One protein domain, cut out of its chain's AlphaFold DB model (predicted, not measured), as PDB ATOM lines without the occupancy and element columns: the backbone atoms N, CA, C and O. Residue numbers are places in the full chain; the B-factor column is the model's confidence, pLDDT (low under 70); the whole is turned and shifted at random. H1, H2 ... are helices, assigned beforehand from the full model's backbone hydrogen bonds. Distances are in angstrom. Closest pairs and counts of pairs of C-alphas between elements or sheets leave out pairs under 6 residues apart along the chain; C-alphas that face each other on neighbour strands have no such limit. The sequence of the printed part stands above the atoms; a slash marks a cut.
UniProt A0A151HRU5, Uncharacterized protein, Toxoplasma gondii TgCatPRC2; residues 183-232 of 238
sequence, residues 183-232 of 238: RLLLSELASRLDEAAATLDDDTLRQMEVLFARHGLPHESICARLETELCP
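AT A GLANCE: This is residues 183 to 232 of the 238 residues of an uncharacterized protein of Toxoplasma gondii TgCatPRC2 (UniProt A0A151HRU5). Three helices are loosely packed and joined by tight links: H2 folds back alongside H1, running the opposite way and slanted to it at 36 degrees, with a gap between them that is narrowest at the C-alphas of Leu 186 and Phe 212, 7.5 A apart. H3 begins near both and slants away, with residues 227 to 232 sticking out. The 50 printed residues hold H1, H2 and H3 in that order and no named strand: all helix. The whole is compact by its radius of gyration of the C-alphas, 10.5 A, yet elongated, 35 by 21 by 17 A.

IN THESE COORDINATES: H1, residues 183 to 196, starts at C-alpha (67.637, 23.037, 30.710) and is 19.9 A long. H2, residues 202 to 214, is 18.2 A long. H3, residues 220 to 230, ends at C-alpha (80.830, 11.834, 55.562).

HOW THE PARTS SIT: H1 and H2 are close but not clearly touching, C-alphas 186 and 212 being closest at 7.5 A; they run opposite ways at a steep tilt of 36 degrees, only just steep. H1 and H3 are close but not clearly touching, C-alphas 194 and 221 being closest at 7.1 A. H2 only just touches H3, through residues 205 to 209 alone, with 3 pairs of C-alphas within 8 A, the closest 205 and 222 at 6.7 A. Every O i to N i+4 pair is within hydrogen-bond range in H2, 9 of 10 in H1 and 6 of 7 in H3.

THE WHOLE: The printed part has no cut. Residues 228 to 232 have pLDDT under 70.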
ATOM      1  N   ARG A 183      67.799  24.478  31.002       88.62
ATOM      2  CA  ARG A 183      67.637  23.037  30.710       88.62
ATOM      3  C   ARG A 183      68.827  22.400  29.983       88.62
ATOM      4  O   ARG A 183      69.232  21.307  30.364       88.62
ATOM      5  N   LEU A 184      69.382  23.078  28.975       88.69
ATOM      6  CA  LEU A 184      70.530  22.578  28.204       88.69
ATOM      7  C   LEU A 184      71.820  22.538  29.038       88.69
ATOM      8  O   LEU A 184      72.595  21.592  28.918       88.69
ATOM      9  N   LEU A 185      72.015  23.520  29.927       92.50
ATOM     10  CA  LEU A 185      73.148  23.536  30.852       92.50
ATOM     11  C   LEU A 185      73.049  22.401  31.866       92.50
ATOM     12  O   LEU A 185      74.048  21.748  32.121       92.50
ATOM     13  N   LEU A 186      71.858  22.112  32.398       92.31
ATOM     14  CA  LEU A 186      71.668  21.005  33.342       92.31
ATOM     15  C   LEU A 186      72.018  19.646  32.710       92.31
ATOM     16  O   LEU A 186      72.678  18.834  33.354       92.31
ATOM     17  N   SER A 187      71.650  19.413  31.442       90.56
ATOM     18  CA  SER A 187      72.048  18.194  30.719       90.56
ATOM     19  C   SER A 187      73.548  18.124  30.407       90.56
ATOM     20  O   SER A 187      74.133  17.048  30.499       90.56
ATOM     21  N   GLU A 188      74.184  19.251  30.074       92.12
ATOM     22  CA  GLU A 188      75.633  19.306  29.831       92.12
ATOM     23  C   GLU A 188      76.430  19.083  31.124       92.12
ATOM     24  O   GLU A 188      77.396  18.323  31.146       92.12
ATOM     25  N   LEU A 189      75.993  19.714  32.217       92.94
ATOM     26  CA  LEU A 189      76.563  19.560  33.552       92.94
ATOM     27  C   LEU A 189      76.510  18.101  34.017       92.94
ATOM     28  O   LEU A 189      77.508  17.607  34.527       92.94
ATOM     29  N   ALA A 190      75.389  17.405  33.798       90.25
ATOM     30  CA  ALA A 190      75.266  15.977  34.088       90.25
ATOM     31  C   ALA A 190      76.252  15.139  33.251       90.25
ATOM     32  O   ALA A 190      77.025  14.356  33.800       90.25
ATOM     33  N   SER A 191      76.303  15.367  31.932       89.69
ATOM     34  CA  SER A 191      77.199  14.617  31.037       89.69
ATOM     35  C   SER A 191      78.681  14.807  31.377       89.69
ATOM     36  O   SER A 191      79.439  13.843  31.348       89.69
ATOM     37  N   ARG A 192      79.109  16.032  31.710       90.31
ATOM     38  CA  ARG A 192      80.501  16.309  32.103       90.31
ATOM     39  C   ARG A 192      80.822  15.870  33.526       90.31
ATOM     40  O   ARG A 192      81.976  15.568  33.813       90.31
ATOM     41  N   LEU A 193      79.833  15.831  34.419       88.25
ATOM     42  CA  LEU A 193      80.017  15.306  35.767       88.25
ATOM     43  C   LEU A 193      80.408  13.828  35.723       88.25
ATOM     44  O   LEU A 193      81.376  13.463  36.377       88.25
ATOM     45  N   ASP A 194      79.729  12.994  34.935       84.06
ATOM     46  CA  ASP A 194      80.077  11.567  34.859       84.06
ATOM     47  C   ASP A 194      81.484  11.321  34.272       84.06
ATOM     48  O   ASP A 194      82.129  10.328  34.611       84.06
ATOM     49  N   GLU A 195      82.011  12.250  33.465       85.44
ATOM     50  CA  GLU A 195      83.407  12.233  33.004       85.44
ATOM     51  C   GLU A 195      84.406  12.740  34.067       85.44
ATOM     52  O   GLU A 195      85.523  12.227  34.156       85.44
ATOM     53  N   ALA A 196      84.027  13.738  34.876       83.69
ATOM     54  CA  ALA A 196      84.941  14.496  35.742       83.69
ATOM     55  C   ALA A 196      84.776  14.263  37.262       83.69
ATOM     56  O   ALA A 196      85.583  14.778  38.042       83.69
ATOM     57  N   ALA A 197      83.782  13.488  37.714       76.69
ATOM     58  CA  ALA A 197      83.398  13.336  39.128       76.69
ATOM     59  C   ALA A 197      84.554  12.919  40.057       76.69
ATOM     60  O   ALA A 197      84.628  13.365  41.204       76.69
ATOM     61  N   ALA A 198      85.483  12.098  39.557       77.38
ATOM     62  CA  ALA A 198      86.654  11.632  40.304       77.38
ATOM     63  C   ALA A 198      87.743  12.707  40.514       77.38
ATOM     64  O   ALA A 198      88.678  12.482  41.280       77.38
ATOM     65  N   THR A 199      87.649  13.847  39.824       83.06
ATOM     66  CA  THR A 199      88.662  14.922  39.815       83.06
ATOM     67  C   THR A 199      88.113  16.307  40.155       83.06
ATOM     68  O   THR A 199      88.896  17.251  40.238       83.06
ATOM     69  N   LEU A 200      86.797  16.444  40.339       84.12
ATOM     70  CA  LEU A 200      86.178  17.696  40.772       84.12
ATOM     71  C   LEU A 200      86.577  18.074  42.199       84.12
ATOM     72  O   LEU A 200      86.673  17.208  43.074       84.12
ATOM     73  N   ASP A 201      86.703  19.378  42.419       88.25
ATOM     74  CA  ASP A 201      86.686  19.991  43.738       88.25
ATOM     75  C   ASP A 201      85.294  19.908  44.385       88.25
ATOM     76  O   ASP A 201      84.247  19.885  43.727       88.25
ATOM     77  N   ASP A 202      85.297  19.876  45.712       86.06
ATOM     78  CA  ASP A 202      84.103  19.551  46.487       86.06
ATOM     79  C   ASP A 202      83.126  20.737  46.574       86.06
ATOM     80  O   ASP A 202      81.934  20.546  46.810       86.06
ATOM     81  N   ASP A 203      83.603  21.963  46.344       89.19
ATOM     82  CA  ASP A 203      82.767  23.165  46.337       89.19
ATOM     83  C   ASP A 203      81.972  23.288  45.031       89.19
ATOM     84  O   ASP A 203      80.772  23.571  45.081       89.19
ATOM     85  N   THR A 204      82.574  22.975  43.878       89.38
ATOM     86  CA  THR A 204      81.836  22.816  42.615       89.38
ATOM     87  C   THR A 204      80.833  21.662  42.716       89.38
ATOM     88  O   THR A 204      79.688  21.829  42.298       89.38
ATOM     89  N   LEU A 205      81.186  20.528  43.343       88.94
ATOM     90  CA  LEU A 205      80.231  19.430  43.585       88.94
ATOM     91  C   LEU A 205      79.031  19.858  44.437       88.94
ATOM     92  O   LEU A 205      77.898  19.558  44.068       88.94
ATOM     93  N   ARG A 206      79.248  20.583  45.542       89.31
ATOM     94  CA  ARG A 206      78.161  21.098  46.400       89.31
ATOM     95  C   ARG A 206      77.275  22.103  45.661       89.31
ATOM     96  O   ARG A 206      76.055  22.071  45.807       89.31
ATOM     97  N   GLN A 207      77.856  22.967  44.826       91.88
ATOM     98  CA  GLN A 207      77.080  23.876  43.973       91.88
ATOM     99  C   GLN A 207      76.237  23.106  42.944       91.88
ATOM    100  O   GLN A 207      75.064  23.429  42.753       91.88
ATOM    101  N   MET A 208      76.793  22.053  42.332       91.50
ATOM    102  CA  MET A 208      76.051  21.160  41.436       91.50
ATOM    103  C   MET A 208      74.931  20.411  42.161       91.50
ATOM    104  O   MET A 208      73.827  20.347  41.629       91.50
ATOM    105  N   GLU A 209      75.168  19.911  43.377       91.12
ATOM    106  CA  GLU A 209      74.148  19.257  44.207       91.12
ATOM    107  C   GLU A 209      72.952  20.184  44.457       91.12
ATOM    108  O   GLU A 209      71.812  19.825  44.164       91.12
ATOM    109  N   VAL A 210      73.209  21.405  44.940       90.94
ATOM    110  CA  VAL A 210      72.169  22.398  45.250       90.94
ATOM    111  C   VAL A 210      71.406  22.821  43.991       90.94
ATOM    112  O   VAL A 210      70.175  22.898  44.013       90.94
ATOM    113  N   LEU A 211      72.110  23.051  42.879       93.38
ATOM    114  CA  LEU A 211      71.509  23.386  41.587       93.38
ATOM    115  C   LEU A 211      70.607  22.250  41.078       93.38
ATOM    116  O   LEU A 211      69.455  22.485  40.709       93.38
ATOM    117  N   PHE A 212      71.102  21.014  41.081       92.19
ATOM    118  CA  PHE A 212      70.360  19.840  40.632       92.19
ATOM    119  C   PHE A 212      69.164  19.524  41.539       92.19
ATOM    120  O   PHE A 212      68.074  19.253  41.033       92.19
ATOM    121  N   ALA A 213      69.309  19.649  42.861       90.88
ATOM    122  CA  ALA A 213      68.209  19.507  43.812       90.88
ATOM    123  C   ALA A 213      67.112  20.565  43.588       90.88
ATOM    124  O   ALA A 213      65.929  20.221  43.563       90.88
ATOM    125  N   ARG A 214      67.486  21.831  43.330       91.44
ATOM    126  CA  ARG A 214      66.555  22.934  43.004       91.44
ATOM    127  C   ARG A 214      65.751  22.683  41.720       91.44
ATOM    128  O   ARG A 214      64.626  23.165  41.618       91.44
ATOM    129  N   HIS A 215      66.287  21.900  40.779       90.69
ATOM    130  CA  HIS A 215      65.597  21.470  39.551       90.69
ATOM    131  C   HIS A 215      64.952  20.074  39.632       90.69
ATOM    132  O   HIS A 215      64.328  19.639  38.665       90.69
ATOM    133  N   GLY A 216      65.059  19.374  40.767       87.12
ATOM    134  CA  GLY A 216      64.487  18.035  40.959       87.12
ATOM    135  C   GLY A 216      65.222  16.911  40.215       87.12
ATOM    136  O   GLY A 216      64.595  15.921  39.846       87.12
ATOM    137  N   LEU A 217      66.530  17.067  39.981       85.00
ATOM    138  CA  LEU A 217      67.385  16.162  39.200       85.00
ATOM    139  C   LEU A 217      68.519  15.543  40.054       85.00
ATOM    140  O   LEU A 217      69.688  15.761  39.740       85.00
ATOM    141  N   PRO A 218      68.229  14.809  41.148       77.75
ATOM    142  CA  PRO A 218      69.270  14.223  42.000       77.75
ATOM    143  C   PRO A 218      70.195  13.299  41.192       77.75
ATOM    144  O   PRO A 218      69.724  12.485  40.399       77.75
ATOM    145  N   HIS A 219      71.508  13.431  41.400       77.94
ATOM    146  CA  HIS A 219      72.530  12.795  40.567       77.94
ATOM    147  C   HIS A 219      73.379  11.833  41.404       77.94
ATOM    148  O   HIS A 219      74.139  12.261  42.274       77.94
ATOM    149  N   GLU A 220      73.239  10.529  41.149       78.25
ATOM    150  CA  GLU A 220      73.759   9.458  42.016       78.25
ATOM    151  C   GLU A 220      75.275   9.565  42.269       78.25
ATOM    152  O   GLU A 220      75.737   9.326  43.385       78.25
ATOM    153  N   SER A 221      76.044  10.000  41.263       75.12
ATOM    154  CA  SER A 221      77.498  10.195  41.352       75.12
ATOM    155  C   SER A 221      77.935  11.342  42.280       75.12
ATOM    156  O   SER A 221      79.037  11.267  42.827       75.12
ATOM    157  N   ILE A 222      77.091  12.356  42.532       78.38
ATOM    158  CA  ILE A 222      77.371  13.392  43.547       78.38
ATOM    159  C   ILE A 222      77.128  12.820  44.943       78.38
ATOM    160  O   ILE A 222      78.021  12.858  45.791       78.38
ATOM    161  N   CYS A 223      75.939  12.247  45.165       76.25
ATOM    162  CA  CYS A 223      75.536  11.717  46.467       76.25
ATOM    163  C   CYS A 223      76.528  10.654  46.958       76.25
ATOM    164  O   CYS A 223      77.027  10.751  48.076       76.25
ATOM    165  N   ALA A 224      76.920   9.713  46.091       77.75
ATOM    166  CA  ALA A 224      77.890   8.673  46.431       77.75
ATOM    167  C   ALA A 224      79.276   9.230  46.827       77.75
ATOM    168  O   ALA A 224      79.931   8.666  47.708       77.75
ATOM    169  N   ARG A 225      79.736  10.338  46.219       74.69
ATOM    170  CA  ARG A 225      80.991  11.000  46.624       74.69
ATOM    171  C   ARG A 225      80.868  11.663  47.996       74.69
ATOM    172  O   ARG A 225      81.697  11.397  48.862       74.69
ATOM    173  N   LEU A 226      79.831  12.474  48.210       76.19
ATOM    174  CA  LEU A 226      79.645  13.216  49.463       76.19
ATOM    175  C   LEU A 226      79.363  12.279  50.655       76.19
ATOM    176  O   LEU A 226      79.895  12.489  51.745       76.19
ATOM    177  N   GLU A 227      78.619  11.189  50.447       76.06
ATOM    178  CA  GLU A 227      78.423  10.134  51.456       76.06
ATOM    179  C   GLU A 227      79.736   9.424  51.833       76.06
ATOM    180  O   GLU A 227      79.943   9.086  53.001       76.06
ATOM    181  N   THR A 228      80.653   9.236  50.875       68.31
ATOM    182  CA  THR A 228      81.968   8.610  51.119       68.31
ATOM    183  C   THR A 228      82.875   9.492  51.989       68.31
ATOM    184  O   THR A 228      83.668   8.973  52.772       68.31
ATOM    185  N   GLU A 229      82.744  10.819  51.903       59.12
ATOM    186  CA  GLU A 229      83.484  11.773  52.746       59.12
ATOM    187  C   GLU A 229      82.870  11.925  54.150       59.12
ATOM    188  O   GLU A 229      83.601  12.095  55.128       59.12
ATOM    189  N   LEU A 230      81.542  11.811  54.275       59.94
ATOM    190  CA  LEU A 230      80.830  11.834  55.562       59.94
ATOM    191  C   LEU A 230      81.028  10.554  56.392       59.94
ATOM    192  O   LEU A 230      80.913  10.597  57.619       59.94
ATOM    193  N   CYS A 231      81.362   9.437  55.743       47.03
ATOM    194  CA  CYS A 231      81.734   8.169  56.372       47.03
ATOM    195  C   CYS A 231      83.217   7.828  56.111       47.03
ATOM    196  O   CYS A 231      83.500   6.859  55.398       47.03
ATOM    197  N   PRO A 232      84.183   8.568  56.699       50.78
ATOM    198  CA  PRO A 232      85.592   8.209  56.598       50.78
ATOM    199  C   PRO A 232      85.788   6.808  57.186       50.78
ATOM    200  O   PRO A 232      85.458   6.562  58.347       50.78
TER     201      PRO A 232